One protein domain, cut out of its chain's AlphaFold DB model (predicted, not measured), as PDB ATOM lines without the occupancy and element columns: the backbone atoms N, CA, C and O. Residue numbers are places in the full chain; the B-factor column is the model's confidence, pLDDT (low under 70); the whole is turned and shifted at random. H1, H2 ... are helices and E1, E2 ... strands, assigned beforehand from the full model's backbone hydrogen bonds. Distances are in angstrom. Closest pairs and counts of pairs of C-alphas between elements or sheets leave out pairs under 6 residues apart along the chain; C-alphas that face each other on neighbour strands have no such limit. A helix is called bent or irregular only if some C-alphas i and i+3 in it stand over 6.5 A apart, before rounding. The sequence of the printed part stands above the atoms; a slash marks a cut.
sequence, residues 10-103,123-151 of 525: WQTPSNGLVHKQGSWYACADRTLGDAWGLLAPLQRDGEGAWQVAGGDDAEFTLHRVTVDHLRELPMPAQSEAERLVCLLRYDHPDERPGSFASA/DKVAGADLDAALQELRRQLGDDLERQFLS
ATOM      1  N   TRP A  10     151.604 118.093 128.706       90.06
ATOM      2  CA  TRP A  10     151.790 118.589 127.346       90.06
ATOM      3  C   TRP A  10     150.582 119.400 126.895       90.06
ATOM      4  O   TRP A  10     149.446 118.970 127.086       90.06
ATOM      5  N   GLN A  11     150.832 120.562 126.295       89.81
ATOM      6  CA  GLN A  11     149.805 121.446 125.744       89.81
ATOM      7  C   GLN A  11     150.295 122.144 124.474       89.81
ATOM      8  O   GLN A  11     151.498 122.266 124.242       89.81
ATOM      9  N   THR A  12     149.366 122.640 123.663       90.25
ATOM     10  CA  THR A  12     149.669 123.668 122.664       90.25
ATOM     11  C   THR A  12     149.713 125.046 123.342       90.25
ATOM     12  O   THR A  12     149.146 125.213 124.423       90.25
ATOM     13  N   PRO A  13     150.382 126.057 122.759       87.12
ATOM     14  CA  PRO A  13     150.371 127.406 123.323       87.12
ATOM     15  C   PRO A  13     148.943 127.970 123.397       87.12
ATOM     16  O   PRO A  13     148.273 128.066 122.370       87.12
ATOM     17  N   SER A  14     148.495 128.400 124.580       75.50
ATOM     18  CA  SER A  14     147.112 128.860 124.813       75.50
ATOM     19  C   SER A  14     146.697 130.042 123.930       75.50
ATOM     20  O   SER A  14     145.571 130.088 123.450       75.50
ATOM     21  N   ASN A  15     147.621 130.969 123.651       72.44
ATOM     22  CA  ASN A  15     147.381 132.120 122.768       72.44
ATOM     23  C   ASN A  15     147.773 131.848 121.300       72.44
ATOM     24  O   ASN A  15     147.731 132.746 120.456       72.44
ATOM     25  N   GLY A  16     148.155 130.609 120.983       83.31
ATOM     26  CA  GLY A  16     148.767 130.238 119.714       83.31
ATOM     27  C   GLY A  16     150.215 130.715 119.571       83.31
ATOM     28  O   GLY A  16     150.810 131.307 120.472       83.31
ATOM     29  N   LEU A  17     150.792 130.423 118.410       88.25
ATOM     30  CA  LEU A  17     152.119 130.889 118.015       88.25
ATOM     31  C   LEU A  17     152.059 132.250 117.329       88.25
ATOM     32  O   LEU A  17     151.095 132.577 116.634       88.25
ATOM     33  N   VAL A  18     153.158 132.985 117.451       85.69
ATOM     34  CA  VAL A  18     153.407 134.241 116.744       85.69
ATOM     35  C   VAL A  18     154.354 133.965 115.578       85.69
ATOM     36  O   VAL A  18     155.399 133.348 115.764       85.69
ATOM     37  N   HIS A  19     154.005 134.419 114.375       85.06
ATOM     38  CA  HIS A  19     154.867 134.313 113.197       85.06
ATOM     39  C   HIS A  19     155.476 135.680 112.879       85.06
ATOM     40  O   HIS A  19     154.745 136.630 112.601       85.06
ATOM     41  N   LYS A  20     156.806 135.790 112.922       79.56
ATOM     42  CA  LYS A  20     157.542 137.027 112.611       79.56
ATOM     43  C   LYS A  20     158.790 136.686 111.806       79.56
ATOM     44  O   LYS A  20     159.496 135.742 112.137       79.56
ATOM     45  N   GLN A  21     159.046 137.446 110.739       77.19
ATOM     46  CA  GLN A  21     160.256 137.320 109.905       77.19
ATOM     47  C   GLN A  21     160.530 135.891 109.379       77.19
ATOM     48  O   GLN A  21     161.674 135.506 109.158       77.19
ATOM     49  N   GLY A  22     159.476 135.097 109.155       76.94
ATOM     50  CA  GLY A  22     159.591 133.715 108.672       76.94
ATOM     51  C   GLY A  22     159.885 132.667 109.752       76.94
ATOM     52  O   GLY A  22     160.061 131.499 109.406       76.94
ATOM     53  N   SER A  23     159.923 133.068 111.025       84.56
ATOM     54  CA  SER A  23     160.124 132.191 112.180       84.56
ATOM     55  C   SER A  23     158.884 132.147 113.075       84.56
ATOM     56  O   SER A  23     158.065 133.073 113.109       84.56
ATOM     57  N   TRP A  24     158.757 131.050 113.822       89.06
ATOM     58  CA  TRP A  24     157.685 130.835 114.787       89.06
ATOM     59  C   TRP A  24     158.174 131.069 116.206       89.06
ATOM     60  O   TRP A  24     159.233 130.587 116.607       89.06
ATOM     61  N   TYR A  25     157.360 131.777 116.977       90.44
ATOM     62  CA  TYR A  25     157.637 132.128 118.355       90.44
ATOM     63  C   TYR A  25     156.526 131.610 119.258       90.44
ATOM     64  O   TYR A  25     155.339 131.726 118.937       90.44
ATOM     65  N   ALA A  26     156.919 131.072 120.406       90.38
ATOM     66  CA  ALA A  26     156.016 130.633 121.458       90.38
ATOM     67  C   ALA A  26     156.276 131.409 122.750       90.38
ATOM     68  O   ALA A  26     157.382 131.889 123.000       90.38
ATOM     69  N   CYS A  27     155.247 131.498 123.582       88.62
ATOM     70  CA  CYS A  27     155.308 132.014 124.942       88.62
ATOM     71  C   CYS A  27     154.605 131.008 125.857       88.62
ATOM     72  O   CYS A  27     153.658 130.342 125.426       88.62
ATOM     73  N   ALA A  28     155.079 130.863 127.091       86.50
ATOM     74  CA  ALA A  28     154.495 129.917 128.026       86.50
ATOM     75  C   ALA A  28     153.247 130.512 128.697       86.50
ATOM     76  O   ALA A  28     153.181 131.708 128.987       86.50
ATOM     77  N   ASP A  29     152.253 129.665 128.956       81.25
ATOM     78  CA  ASP A  29     151.046 130.035 129.687       81.25
ATOM     79  C   ASP A  29     151.357 130.595 131.090       81.25
ATOM     80  O   ASP A  29     151.997 129.945 131.920       81.25
ATOM     81  N   ARG A  30     150.850 131.802 131.373       78.12
ATOM     82  CA  ARG A  30     151.027 132.505 132.657       78.12
ATOM     83  C   ARG A  30     150.565 131.691 133.863       78.12
ATOM     84  O   ARG A  30     151.180 131.775 134.922       78.12
ATOM     85  N   THR A  31     149.478 130.935 133.725       77.88
ATOM     86  CA  THR A  31     148.916 130.111 134.806       77.88
ATOM     87  C   THR A  31     149.757 128.868 135.059       77.88
ATOM     88  O   THR A  31     149.732 128.312 136.162       77.88
ATOM     89  N   LEU A  32     150.524 128.440 134.050       79.81
ATOM     90  CA  LEU A  32     151.340 127.244 134.123       79.81
ATOM     91  C   LEU A  32     152.821 127.505 134.423       79.81
ATOM     92  O   LEU A  32     153.494 126.618 134.950       79.81
ATOM     93  N   GLY A  33     153.309 128.719 134.177       84.12
ATOM     94  CA  GLY A  33     154.708 129.089 134.368       84.12
ATOM     95  C   GLY A  33     155.550 128.775 133.134       84.12
ATOM     96  O   GLY A  33     155.037 128.678 132.028       84.12
ATOM     97  N   ASP A  34     156.860 128.646 133.308       88.88
ATOM     98  CA  ASP A  34     157.761 128.323 132.201       88.88
ATOM     99  C   ASP A  34     157.555 126.896 131.666       88.88
ATOM    100  O   ASP A  34     157.195 125.975 132.405       88.88
ATOM    101  N   ALA A  35     157.904 126.698 130.395       91.44
ATOM    102  CA  ALA A  35     157.798 125.432 129.685       91.44
ATOM    103  C   ALA A  35     159.063 125.088 128.890       91.44
ATOM    104  O   ALA A  35     159.993 125.881 128.730       91.44
ATOM    105  N   TRP A  36     159.063 123.879 128.350       92.56
ATOM    106  CA  TRP A  36     159.976 123.414 127.318       92.56
ATOM    107  C   TRP A  36     159.186 123.196 126.029       92.56
ATOM    108  O   TRP A  36     158.187 122.492 126.057       92.56
ATOM    109  N   GLY A  37     159.589 123.802 124.919       93.62
ATOM    110  CA  GLY A  37     158.826 123.805 123.672       93.62
ATOM    111  C   GLY A  37     159.613 123.311 122.466       93.62
ATOM    112  O   GLY A  37     160.830 123.492 122.399       93.62
ATOM    113  N   LEU A  38     158.908 122.729 121.496       94.69
ATOM    114  CA  LEU A  38     159.429 122.439 120.158       94.69
ATOM    115  C   LEU A  38     158.336 122.541 119.084       94.69
ATOM    116  O   LEU A  38     157.146 122.523 119.399       94.69
ATOM    117  N   LEU A  39     158.755 122.552 117.815       94.25
ATOM    118  CA  LEU A  39     157.904 122.242 116.664       94.25
ATOM    119  C   LEU A  39     158.100 120.771 116.275       94.25
ATOM    120  O   LEU A  39     159.107 120.415 115.664       94.25
ATOM    121  N   ALA A  40     157.147 119.916 116.642       93.81
ATOM    122  CA  ALA A  40     157.181 118.494 116.327       93.81
ATOM    123  C   ALA A  40     156.723 118.254 114.874       93.81
ATOM    124  O   ALA A  40     155.644 118.732 114.500       93.81
ATOM    125  N   PRO A  41     157.511 117.546 114.044       94.19
ATOM    126  CA  PRO A  41     157.109 117.194 112.689       94.19
ATOM    127  C   PRO A  41     156.079 116.066 112.705       94.19
ATOM    128  O   PRO A  41     156.212 115.114 113.467       94.19
ATOM    129  N   LEU A  42     155.061 116.172 111.855       93.44
ATOM    130  CA  LEU A  42     153.956 115.225 111.759       93.44
ATOM    131  C   LEU A  42     153.877 114.604 110.365       93.44
ATOM    132  O   LEU A  42     154.077 115.282 109.353       93.44
ATOM    133  N   GLN A  43     153.501 113.331 110.329       93.00
ATOM    134  CA  GLN A  43     153.191 112.561 109.125       93.00
ATOM    135  C   GLN A  43     151.947 111.703 109.367       93.00
ATOM    136  O   GLN A  43     151.567 111.468 110.519       93.00
ATOM    137  N   ARG A  44     151.311 111.214 108.303       92.19
ATOM    138  CA  ARG A  44     150.253 110.208 108.440       92.19
ATOM    139  C   ARG A  44     150.837 108.796 108.515       92.19
ATOM    140  O   ARG A  44     151.830 108.485 107.862       92.19
ATOM    141  N   ASP A  45     150.242 107.940 109.338       89.38
ATOM    142  CA  ASP A  45     150.531 106.504 109.361       89.38
ATOM    143  C   ASP A  45     149.802 105.750 108.228       89.38
ATOM    144  O   ASP A  45     149.097 106.341 107.404       89.38
ATOM    145  N   GLY A  46     149.971 104.424 108.177       85.50
ATOM    146  CA  GLY A  46     149.322 103.572 107.173       85.50
ATOM    147  C   GLY A  46     147.789 103.521 107.267       85.50
ATOM    148  O   GLY A  46     147.144 103.095 106.309       85.50
ATOM    149  N   GLU A  47     147.208 103.967 108.382       88.56
ATOM    150  CA  GLU A  47     145.763 104.076 108.612       88.56
ATOM    151  C   GLU A  47     145.250 105.516 108.398       88.56
ATOM    152  O   GLU A  47     144.044 105.770 108.443       88.56
ATOM    153  N   GLY A  48     146.149 106.460 108.102       86.81
ATOM    154  CA  GLY A  48     145.856 107.868 107.847       86.81
ATOM    155  C   GLY A  48     145.831 108.755 109.095       86.81
ATOM    156  O   GLY A  48     145.506 109.942 108.973       86.81
ATOM    157  N   ALA A  49     146.169 108.231 110.276       90.31
ATOM    158  CA  ALA A  49     146.223 108.992 111.519       90.31
ATOM    159  C   ALA A  49     147.542 109.768 111.650       90.31
ATOM    160  O   ALA A  49     148.593 109.329 111.196       90.31
ATOM    161  N   TRP A  50     147.491 110.943 112.283       93.62
ATOM    162  CA  TRP A  50     148.692 111.743 112.540       93.62
ATOM    163  C   TRP A  50     149.574 111.105 113.617       93.62
ATOM    164  O   TRP A  50     149.058 110.770 114.688       93.62
ATOM    165  N   GLN A  51     150.872 111.024 113.330       93.38
ATOM    166  CA  GLN A  51     151.960 110.587 114.211       93.38
ATOM    167  C   GLN A  51     153.190 111.493 114.023       93.38
ATOM    168  O   GLN A  51     153.290 112.216 113.022       93.38
ATOM    169  N   VAL A  52     154.134 111.454 114.956       92.94
ATOM    170  CA  VAL A  52     155.396 112.194 114.891       92.94
ATOM    171  C   VAL A  52     156.322 111.567 113.844       92.94
ATOM    172  O   VAL A  52     156.522 110.355 113.782       92.94
ATOM    173  N   ALA A  53     156.896 112.398 112.977       90.88
ATOM    174  CA  ALA A  53     157.801 111.942 111.928       90.88
ATOM    175  C   ALA A  53     159.191 111.589 112.495       90.88
ATOM    176  O   ALA A  53     159.766 112.329 113.292       90.88
ATOM    177  N   GLY A  54     159.755 110.461 112.054       84.81
ATOM    178  CA  GLY A  54     161.053 109.941 112.515       84.81
ATOM    179  C   GLY A  54     160.973 108.679 113.383       84.81
ATOM    180  O   GLY A  54     161.988 107.998 113.521       84.81
ATOM    181  N   GLY A  55     159.784 108.327 113.887       84.06
ATOM    182  CA  GLY A  55     159.536 107.118 114.682       84.06
ATOM    183  C   GLY A  55     159.912 107.240 116.165       84.06
ATOM    184  O   GLY A  55     160.500 108.230 116.597       84.06
ATOM    185  N   ASP A  56     159.578 106.204 116.937       85.44
ATOM    186  CA  ASP A  56     159.644 106.185 118.408       85.44
ATOM    187  C   ASP A  56     161.022 106.536 118.995       85.44
ATOM    188  O   ASP A  56     161.105 107.248 119.998       85.44
ATOM    189  N   ASP A  57     162.096 106.062 118.353       86.62
ATOM    190  CA  ASP A  57     163.484 106.234 118.803       86.62
ATOM    191  C   ASP A  57     164.119 107.560 118.339       86.62
ATOM    192  O   ASP A  57     165.271 107.849 118.680       86.62
ATOM    193  N   ALA A  58     163.409 108.372 117.545       88.44
ATOM    194  CA  ALA A  58     163.903 109.684 117.145       88.44
ATOM    195  C   ALA A  58     164.030 110.602 118.365       88.44
ATOM    196  O   ALA A  58     163.182 110.610 119.254       88.44
ATOM    197  N   GLU A  59     165.092 111.402 118.404       91.06
ATOM    198  CA  GLU A  59     165.372 112.287 119.530       91.06
ATOM    199  C   GLU A  59     165.214 113.746 119.100       91.06
ATOM    200  O   GLU A  59     165.801 114.185 118.107       91.06
ATOM    201  N   PHE A  60     164.426 114.500 119.861       91.31
ATOM    202  CA  PHE A  60     164.113 115.894 119.579       91.31
ATOM    203  C   PHE A  60     164.640 116.806 120.678       91.31
ATOM    204  O   PHE A  60     164.626 116.462 121.861       91.31
ATOM    205  N   THR A  61     165.069 118.000 120.276       92.44
ATOM    206  CA  THR A  61     165.524 119.040 121.194       92.44
ATOM    207  C   THR A  61     164.364 119.936 121.610       92.44
ATOM    208  O   THR A  61     163.620 120.453 120.780       92.44
ATOM    209  N   LEU A  62     164.241 120.137 122.916       91.69
ATOM    210  CA  LEU A  62     163.335 121.073 123.552       91.69
ATOM    211  C   LEU A  62     164.061 122.369 123.903       91.69
ATOM    212  O   LEU A  62     165.161 122.361 124.460       91.69
ATOM    213  N   HIS A  63     163.377 123.485 123.689       92.62
ATOM    214  CA  HIS A  63     163.879 124.816 123.994       92.62
ATOM    215  C   HIS A  63     163.107 125.437 125.150       92.62
ATOM    216  O   HIS A  63     161.888 125.312 125.238       92.62
ATOM    217  N   ARG A  64     163.802 126.138 126.047       91.25
ATOM    218  CA  ARG A  64     163.144 126.822 127.164       91.25
ATOM    219  C   ARG A  64     162.257 127.956 126.643       91.25
ATOM    220  O   ARG A  64     162.751 128.853 125.964       91.25
ATOM    221  N   VAL A  65     160.980 127.930 127.013       89.38
ATOM    222  CA  VAL A  65     159.982 128.965 126.725       89.38
ATOM    223  C   VAL A  65     159.522 129.552 128.055       89.38
ATOM    224  O   VAL A  65     159.168 128.807 128.968       89.38
ATOM    225  N   THR A  66     159.542 130.872 128.194       87.44
ATOM    226  CA  THR A  66     159.183 131.549 129.447       87.44
ATOM    227  C   THR A  66     157.857 132.275 129.322       87.44
ATOM    228  O   THR A  66     157.352 132.514 128.222       87.44
ATOM    229  N   VAL A  67     157.287 132.627 130.468       83.00
ATOM    230  CA  VAL A  67     156.114 133.500 130.526       83.00
ATOM    231  C   VAL A  67     156.487 134.904 130.041       83.00
ATOM    232  O   VAL A  67     157.589 135.381 130.300       83.00
ATOM    233  N   ASP A  68     155.561 135.556 129.339       75.38
ATOM    234  CA  ASP A  68     155.653 136.933 128.830       75.38
ATOM    235  C   ASP A  68     156.796 137.239 127.850       75.38
ATOM    236  O   ASP A  68     156.895 138.373 127.391       75.38
ATOM    237  N   HIS A  69     157.632 136.270 127.470       81.94
ATOM    238  CA  HIS A  69     158.729 136.499 126.527       81.94
ATOM    239  C   HIS A  69     158.658 135.516 125.363       81.94
ATOM    240  O   HIS A  69     158.690 134.297 125.543       81.94
ATOM    241  N   LEU A  70     158.585 136.066 124.150       85.06
ATOM    242  CA  LEU A  70     158.559 135.283 122.921       85.06
ATOM    243  C   LEU A  70     159.904 134.584 122.707       85.06
ATOM    244  O   LEU A  70     160.953 135.222 122.616       85.06
ATOM    245  N   ARG A  71     159.857 133.260 122.573       88.81
ATOM    246  CA  ARG A  71     161.003 132.421 122.231       88.81
ATOM    247  C   ARG A  71     160.838 131.876 120.823       88.81
ATOM    248  O   ARG A  71     159.833 131.233 120.536       88.81
ATOM    249  N   GLU A  72     161.846 132.082 119.981       91.25
ATOM    250  CA  GLU A  72     161.916 131.435 118.670       91.25
ATOM    251  C   GLU A  72     162.045 129.917 118.833       91.25
ATOM    252  O   GLU A  72     162.904 129.437 119.582       91.25
ATOM    253  N   LEU A  73     161.198 129.172 118.125       91.31
ATOM    254  CA  LEU A  73     161.271 127.722 118.028       91.31
ATOM    255  C   LEU A  73     161.928 127.338 116.694       91.31
ATOM    256  O   LEU A  73     161.394 127.686 115.637       91.31
ATOM    257  N   PRO A  74     163.062 126.615 116.713       89.75
ATOM    258  CA  PRO A  74     163.720 126.166 115.497       89.75
ATOM    259  C   PRO A  74     162.829 125.253 114.659       89.75
ATOM    260  O   PRO A  74     162.117 124.388 115.174       89.75
ATOM    261  N   MET A  75     162.922 125.419 113.342       86.62
ATOM    262  CA  MET A  75     162.281 124.518 112.392       86.62
ATOM    263  C   MET A  75     162.985 123.153 112.401       86.62
ATOM    264  O   MET A  75     164.220 123.116 112.360       86.62
ATOM    265  N   PRO A  76     162.247 122.030 112.411       83.00
ATOM    266  CA  PRO A  76     162.863 120.714 112.329       83.00
ATOM    267  C   PRO A  76     163.554 120.524 110.972       83.00
ATOM    268  O   PRO A  76     163.068 120.972 109.936       83.00
ATOM    269  N   ALA A  77     164.692 119.826 110.973       69.56
ATOM    270  CA  ALA A  77     165.506 119.596 109.776       69.56
ATOM    271  C   ALA A  77     164.913 118.563 108.790       69.56
ATOM    272  O   ALA A  77     165.476 118.348 107.718       69.56
ATOM    273  N   GLN A  78     163.819 117.886 109.150       63.44
ATOM    274  CA  GLN A  78     163.256 116.775 108.378       63.44
ATOM    275  C   GLN A  78     162.477 117.257 107.143       63.44
ATOM    276  O   GLN A  78     161.617 118.129 107.240       63.44
ATOM    277  N   SER A  79     162.744 116.641 105.986       58.31
ATOM    278  CA  SER A  79     162.142 116.984 104.688       58.31
ATOM    279  C   SER A  79     160.799 116.307 104.389       58.31
ATOM    280  O   SER A  79     160.175 116.647 103.388       58.31
ATOM    281  N   GLU A  80     160.369 115.344 105.209       67.81
ATOM    282  CA  GLU A  80     159.170 114.517 104.962       67.81
ATOM    283  C   GLU A  80     157.956 114.914 105.818       67.81
ATOM    284  O   GLU A  80     156.888 114.325 105.682       67.81
ATOM    285  N   ALA A  81     158.087 115.927 106.683       84.31
ATOM    286  CA  ALA A  81     156.978 116.390 107.508       84.31
ATOM    287  C   ALA A  81     155.851 116.965 106.635       84.31
ATOM    288  O   ALA A  81     156.051 117.927 105.892       84.31
ATOM    289  N   GLU A  82     154.646 116.415 106.759       89.81
ATOM    290  CA  GLU A  82     153.451 116.930 106.084       89.81
ATOM    291  C   GLU A  82     152.888 118.163 106.806       89.81
ATOM    292  O   GLU A  82     152.339 119.076 106.180       89.81
ATOM    293  N   ARG A  83     152.997 118.176 108.138       92.00
ATOM    294  CA  ARG A  83     152.554 119.245 109.044       92.00
ATOM    295  C   ARG A  83     153.515 119.360 110.221       92.00
ATOM    296  O   ARG A  83     154.329 118.471 110.449       92.00
ATOM    297  N   LEU A  84     153.408 120.441 110.982       93.44
ATOM    298  CA  LEU A  84     154.092 120.601 112.268       93.44
ATOM    299  C   LEU A  84     153.072 120.939 113.357       93.44
ATOM    300  O   LEU A  84     152.035 121.526 113.063       93.44
ATOM    301  N   VAL A  85     153.384 120.641 114.614       94.19
ATOM    302  CA  VAL A  85     152.605 121.096 115.775       94.19
ATOM    303  C   VAL A  85     153.542 121.614 116.859       94.19
ATOM    304  O   VAL A  85     154.591 121.024 117.113       94.19
ATOM    305  N   CYS A  86     153.192 122.730 117.499       95.06
ATOM    306  CA  CYS A  86     153.938 123.187 118.668       95.06
ATOM    307  C   CYS A  86     153.473 122.447 119.915       95.06
ATOM    308  O   CYS A  86     152.300 122.518 120.276       95.06
ATOM    309  N   LEU A  87     154.418 121.822 120.609       94.44
ATOM    310  CA  LEU A  87     154.179 121.142 121.874       94.44
ATOM    311  C   LEU A  87     154.973 121.834 122.977       94.44
ATOM    312  O   LEU A  87     156.187 121.989 122.864       94.44
ATOM    313  N   LEU A  88     154.276 122.244 124.035       93.62
ATOM    314  CA  LEU A  88     154.842 122.781 125.264       93.62
ATOM    315  C   LEU A  88     154.724 121.736 126.372       93.62
ATOM    316  O   LEU A  88     153.629 121.293 126.711       93.62
ATOM    317  N   ARG A  89     155.863 121.371 126.952       92.31
ATOM    318  CA  ARG A  89     155.996 120.486 128.103       92.31
ATOM    319  C   ARG A  89     156.187 121.308 129.365       92.31
ATOM    320  O   ARG A  89     157.188 122.013 129.511       92.31
ATOM    321  N   TYR A  90     155.264 121.156 130.295       86.81
ATOM    322  CA  TYR A  90     155.350 121.732 131.625       86.81
ATOM    323  C   TYR A  90     155.751 120.674 132.647       86.81
ATOM    324  O   TYR A  90     155.306 119.522 132.590       86.81
ATOM    325  N   ASP A  91     156.540 121.101 133.629       74.56
ATOM    326  CA  ASP A  91     156.778 120.309 134.830       74.56
ATOM    327  C   ASP A  91     155.445 120.144 135.587       74.56
ATOM    328  O   ASP A  91     154.607 121.062 135.614       74.56
ATOM    329  N   HIS A  92     155.220 118.953 136.151       63.56
ATOM    330  CA  HIS A  92     153.939 118.547 136.740       63.56
ATOM    331  C   HIS A  92     153.429 119.586 137.768       63.56
ATOM    332  O   HIS A  92     154.242 120.131 138.519       63.56
ATOM    333  N   PRO A  93     152.107 119.851 137.874       53.22
ATOM    334  CA  PRO A  93     151.553 120.843 138.807       53.22
ATOM    335  C   PRO A  93     152.020 120.681 140.265       53.22
ATOM    336  O   PRO A  93     152.222 121.670 140.970       53.22
ATOM    337  N   ASP A  94     152.236 119.440 140.708       51.09
ATOM    338  CA  ASP A  94     152.722 119.118 142.060       51.09
ATOM    339  C   ASP A  94     154.211 119.433 142.283       51.09
ATOM    340  O   ASP A  94     154.666 119.512 143.424       51.09
ATOM    341  N   GLU A  95     154.981 119.627 141.213       47.03
ATOM    342  CA  GLU A  95     156.400 119.989 141.277       47.03
ATOM    343  C   GLU A  95     156.617 121.516 141.235       47.03
ATOM    344  O   GLU A  95     157.746 121.983 141.406       47.03
ATOM    345  N   ARG A  96     155.546 122.314 141.080       51.41
ATOM    346  CA  ARG A  96     155.621 123.782 141.037       51.41
ATOM    347  C   ARG A  96     155.683 124.396 142.440       51.41
ATOM    348  O   ARG A  96     154.862 124.054 143.296       51.41
ATOM    349  N   PRO A  97     156.579 125.369 142.694       38.91
ATOM    350  CA  PRO A  97     156.537 126.158 143.920       38.91
ATOM    351  C   PRO A  97     155.210 126.934 143.990       38.91
ATOM    352  O   PRO A  97     154.996 127.851 143.204       38.91
ATOM    353  N   GLY A  98     154.318 126.570 144.919       47.69
ATOM    354  CA  GLY A  98     153.084 127.319 145.194       47.69
ATOM    355  C   GLY A  98     151.761 126.667 144.772       47.69
ATOM    356  O   GLY A  98     150.723 127.308 144.920       47.69
ATOM    357  N   SER A  99     151.739 125.413 144.302       43.28
ATOM    358  CA  SER A  99     150.461 124.693 144.141       43.28
ATOM    359  C   SER A  99     149.843 124.366 145.511       43.28
ATOM    360  O   SER A  99     150.564 124.119 146.481       43.28
ATOM    361  N   PHE A 100     148.509 124.351 145.616       41.66
ATOM    362  CA  PHE A 100     147.775 124.094 146.872       41.66
ATOM    363  C   PHE A 100     148.175 122.756 147.538       41.66
ATOM    364  O   PHE A 100     148.125 122.631 148.760       41.66
ATOM    365  N   ALA A 101     148.639 121.780 146.746       41.34
ATOM    366  CA  ALA A 101     149.166 120.501 147.221       41.34
ATOM    367  C   ALA A 101     150.523 120.634 147.946       41.34
ATOM    368  O   ALA A 101     150.788 119.917 148.912       41.34
ATOM    369  N   SER A 102     151.365 121.598 147.553       42.81
ATOM    370  CA  SER A 102     152.675 121.850 148.179       42.81
ATOM    371  C   SER A 102     152.583 122.470 149.584       42.81
ATOM    372  O   SER A 102     153.535 122.376 150.359       42.81
ATOM    373  N   ALA A 103     151.429 123.047 149.951       44.66
ATOM    374  CA  ALA A 103     151.208 123.692 151.250       44.66
ATOM    375  C   ALA A 103     151.067 122.702 152.426       44.66
ATOM    376  O   ALA A 103     151.222 123.100 153.580       44.66
ATOM    377  N   ASP A 123     167.118 120.392 126.449       79.50
ATOM    378  CA  ASP A 123     166.531 119.156 126.985       79.50
ATOM    379  C   ASP A 123     166.099 118.259 125.816       79.50
ATOM    380  O   ASP A 123     165.796 118.759 124.735       79.50
ATOM    381  N   LYS A 124     166.114 116.939 125.987       88.69
ATOM    382  CA  LYS A 124     165.850 115.971 124.911       88.69
ATOM    383  C   LYS A 124     164.603 115.149 125.212       88.69
ATOM    384  O   LYS A 124     164.290 114.882 126.371       88.69
ATOM    385  N   VAL A 125     163.881 114.758 124.167       90.56
ATOM    386  CA  VAL A 125     162.652 113.961 124.269       90.56
ATOM    387  C   VAL A 125     162.573 112.954 123.125       90.56
ATOM    388  O   VAL A 125     162.962 113.272 122.000       90.56
ATOM    389  N   ALA A 126     162.112 111.739 123.422       91.31
ATOM    390  CA  ALA A 126     161.952 110.680 122.431       91.31
ATOM    391  C   ALA A 126     160.671 110.875 121.603       91.31
ATOM    392  O   ALA A 126     159.688 111.438 122.095       91.31
ATOM    393  N   GLY A 127     160.656 110.367 120.370       90.31
ATOM    394  CA  GLY A 127     159.491 110.380 119.484       90.31
ATOM    395  C   GLY A 127     158.269 109.733 120.132       90.31
ATOM    396  O   GLY A 127     157.197 110.331 120.120       90.31
ATOM    397  N   ALA A 128     158.459 108.610 120.832       90.00
ATOM    398  CA  ALA A 128     157.386 107.922 121.553       90.00
ATOM    399  C   ALA A 128     156.690 108.806 122.610       90.00
ATOM    400  O   ALA A 128     155.471 108.737 122.780       90.00
ATOM    401  N   ASP A 129     157.440 109.665 123.312       90.44
ATOM    402  CA  ASP A 129     156.871 110.597 124.296       90.44
ATOM    403  C   ASP A 129     156.062 111.712 123.611       90.44
ATOM    404  O   ASP A 129     155.037 112.155 124.138       90.44
ATOM    405  N   LEU A 130     156.508 112.168 122.436       92.75
ATOM    406  CA  LEU A 130     155.797 113.165 121.634       92.75
ATOM    407  C   LEU A 130     154.536 112.584 120.986       92.75
ATOM    408  O   LEU A 130     153.515 113.269 120.938       92.75
ATOM    409  N   ASP A 131     154.566 111.327 120.545       92.88
ATOM    410  CA  ASP A 131     153.382 110.630 120.040       92.88
ATOM    411  C   ASP A 131     152.345 110.409 121.143       92.88
ATOM    412  O   ASP A 131     151.156 110.663 120.938       92.88
ATOM    413  N   ALA A 132     152.779 110.032 122.349       91.69
ATOM    414  CA  ALA A 132     151.894 109.964 123.509       91.69
ATOM    415  C   ALA A 132     151.269 111.337 123.832       91.69
ATOM    416  O   ALA A 132     150.070 111.425 124.108       91.69
ATOM    417  N   ALA A 133     152.051 112.420 123.743       92.56
ATOM    418  CA  ALA A 133     151.546 113.783 123.898       92.56
ATOM    419  C   ALA A 133     150.521 114.153 122.812       92.56
ATOM    420  O   ALA A 133     149.475 114.727 123.119       92.56
ATOM    421  N   LEU A 134     150.778 113.794 121.551       94.06
ATOM    422  CA  LEU A 134     149.869 114.032 120.429       94.06
ATOM    423  C   LEU A 134     148.546 113.268 120.588       94.06
ATOM    424  O   LEU A 134     147.479 113.820 120.312       94.06
ATOM    425  N   GLN A 135     148.592 112.020 121.060       91.81
ATOM    426  CA  GLN A 135     147.396 111.223 121.353       91.81
ATOM    427  C   GLN A 135     146.563 111.842 122.480       91.81
ATOM    428  O   GLN A 135     145.335 111.909 122.382       91.81
ATOM    429  N   GLU A 136     147.216 112.347 123.526       90.62
ATOM    430  CA  GLU A 136     146.539 113.039 124.619       90.62
ATOM    431  C   GLU A 136     145.901 114.355 124.146       90.62
ATOM    432  O   GLU A 136     144.741 114.624 124.459       90.62
ATOM    433  N   LEU A 137     146.590 115.131 123.304       90.94
ATOM    434  CA  LEU A 137     146.009 116.317 122.670       90.94
ATOM    435  C   LEU A 137     144.821 115.971 121.771       90.94
ATOM    436  O   LEU A 137     143.814 116.672 121.808       90.94
ATOM    437  N   ARG A 138     144.885 114.872 121.009       92.19
ATOM    438  CA  ARG A 138     143.746 114.380 120.217       92.19
ATOM    439  C   ARG A 138     142.544 114.070 121.104       92.19
ATOM    440  O   ARG A 138     141.420 114.405 120.744       92.19
ATOM    441  N   ARG A 139     142.770 113.466 122.272       90.31
ATOM    442  CA  ARG A 139     141.713 113.174 123.250       90.31
ATOM    443  C   ARG A 139     141.097 114.447 123.839       90.31
ATOM    444  O   ARG A 139     139.905 114.452 124.127       90.31
ATOM    445  N   GLN A 140     141.898 115.495 124.039       88.19
ATOM    446  CA  GLN A 140     141.456 116.766 124.622       88.19
ATOM    447  C   GLN A 140     140.753 117.682 123.614       88.19
ATOM    448  O   GLN A 140     139.718 118.256 123.939       88.19
ATOM    449  N   LEU A 141     141.317 117.824 122.413       87.62
ATOM    450  CA  LEU A 141     140.871 118.782 121.397       87.62
ATOM    451  C   LEU A 141     139.898 118.176 120.381       87.62
ATOM    452  O   LEU A 141     139.180 118.914 119.714       87.62
ATOM    453  N   GLY A 142     139.867 116.847 120.235       89.94
ATOM    454  CA  GLY A 142     139.030 116.178 119.241       89.94
ATOM    455  C   GLY A 142     139.284 116.719 117.833       89.94
ATOM    456  O   GLY A 142     140.426 116.744 117.365       89.94
ATOM    457  N   ASP A 143     138.218 117.186 117.185       84.88
ATOM    458  CA  ASP A 143     138.245 117.721 115.819       84.88
ATOM    459  C   ASP A 143     139.027 119.045 115.697       84.88
ATOM    460  O   ASP A 143     139.464 119.411 114.606       84.88
ATOM    461  N   ASP A 144     139.266 119.750 116.808       86.75
ATOM    462  CA  ASP A 144     140.008 121.015 116.810       86.75
ATOM    463  C   ASP A 144     141.534 120.825 116.820       86.75
ATOM    464  O   ASP A 144     142.275 121.801 116.670       86.75
ATOM    465  N   LEU A 145     142.034 119.586 116.940       90.62
ATOM    466  CA  LEU A 145     143.473 119.301 116.933       90.62
ATOM    467  C   LEU A 145     144.153 119.825 115.661       90.62
ATOM    468  O   LEU A 145     145.198 120.468 115.746       90.62
ATOM    469  N   GLU A 146     143.562 119.588 114.485       91.31
ATOM    470  CA  GLU A 146     144.186 119.989 113.215       91.31
ATOM    471  C   GLU A 146     144.287 121.515 113.064       91.31
ATOM    472  O   GLU A 146     145.154 122.004 112.340       91.31
ATOM    473  N   ARG A 147     143.482 122.293 113.805       89.56
ATOM    474  CA  ARG A 147     143.613 123.760 113.843       89.56
ATOM    475  C   ARG A 147     144.925 124.204 114.482       89.56
ATOM    476  O   ARG A 147     145.350 125.327 114.244       89.56
ATOM    477  N   GLN A 148     145.569 123.352 115.274       91.88
ATOM    478  CA  GLN A 148     146.858 123.643 115.905       91.88
ATOM    479  C   GLN A 148     148.045 123.359 114.973       91.88
ATOM    480  O   GLN A 148     149.189 123.651 115.328       91.88
ATOM    481  N   PHE A 149     147.796 122.779 113.795       92.81
ATOM    482  CA  PHE A 149     148.852 122.390 112.874       92.81
ATOM    483  C   PHE A 149     149.342 123.556 112.019       92.81
ATOM    484  O   PHE A 149     148.611 124.490 111.684       92.81
ATOM    485  N   LEU A 150     150.611 123.445 111.645       91.50
ATOM    486  CA  LEU A 150     151.321 124.355 110.768       91.50
ATOM    487  C   LEU A 150     151.667 123.665 109.456       91.50
ATOM    488  O   LEU A 150     152.033 122.485 109.428       91.50
ATOM    489  N   SER A 151     151.656 124.435 108.381       87.75
ATOM    490  CA  SER A 151     152.285 124.058 107.128       87.75
ATOM    491  C   SER A 151     153.803 124.160 107.269       87.75
ATOM    492  O   SER A 151     154.301 125.186 107.747       87.75
TER     493      SER A 151
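Overview. This is residues 10 to 103 and 123 to 151 of the 525 residues of an uncharacterized protein of Ramlibacter sp. B156 (UniProt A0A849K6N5). A strongly twisted sheet of five strands, E3, E4, E5, E7 and E8, curls round the helix H1, and the small sheet E1, E2, E6 is partly face to face with it, strands crossed, in a sandwich. Residues 91 to 103, with no named element, run out to a cut and make the length. The 123 printed residues hold eight named strands, E1 to E8, then H1, a mixed class; both sheets are antiparallel, the large one branched, the small one in the order E1, E2, E6. The whole is compact, with a radius of gyration of the C-alphas of 14.6 A and spans of 48 by 33 by 28 A.

Arrangement. Start at E3, residues 35 to 44: E4, residues 50 to 52, and E5, residues 59 to 65, lie on one side of it, and E7, residues 83 to 90, on the other side. Within hydrogen-bond range are N 43 and O 51 in the hairpin E3 and E4, 2.9 A, N 37 and O 63 to E5, 2.8 A, and N 40 and O 85 to E7, 2.8 A. E8, residues 123 to 126, is E5's other neighbour, N 60 and O 125 being 2.9 A apart. H1, residues 127 to 148, is on this sheet; its closest C-alphas to E4 are Asp 131 and Val 52, 5.7 A. H1 is irregular, C-alphas 140 and 143 being 9.4 A apart, with a kink of 123 degrees near residue 141 and 12 of 18 O i to N i+4 pairs within range. In the other sheet E2, residues 23 to 26, is the inner strand: look for N 18 and O 25, 2.9 A, to E1, residues 18 to 20, its hairpin partner, and N 26 and O 71, 2.9 A, to E6, residues 71 to 73. The facing parts of the two sheets are 9.5 A centre to centre, strands at 54 degrees.

Along the chain. Find C-alpha 35 at (157.798, 125.432, 129.685); E3 runs 27.2 A from there. E7 spans 22.9 A, E5 18.9 A, and H1 18.7 A to C-alpha 148 at (146.858, 123.643, 115.905).

Size, cuts and confidence. The C-alphas of Gly 46 and Ala 103 are farthest apart, 48.5 A. Residues 104 to 122 are not printed; C-alphas 103 and 123 are 29.1 A apart across the cut. Of the links printed whole, none is long. Confidence is under 70 at residues 77 to 80 and 92 to 103.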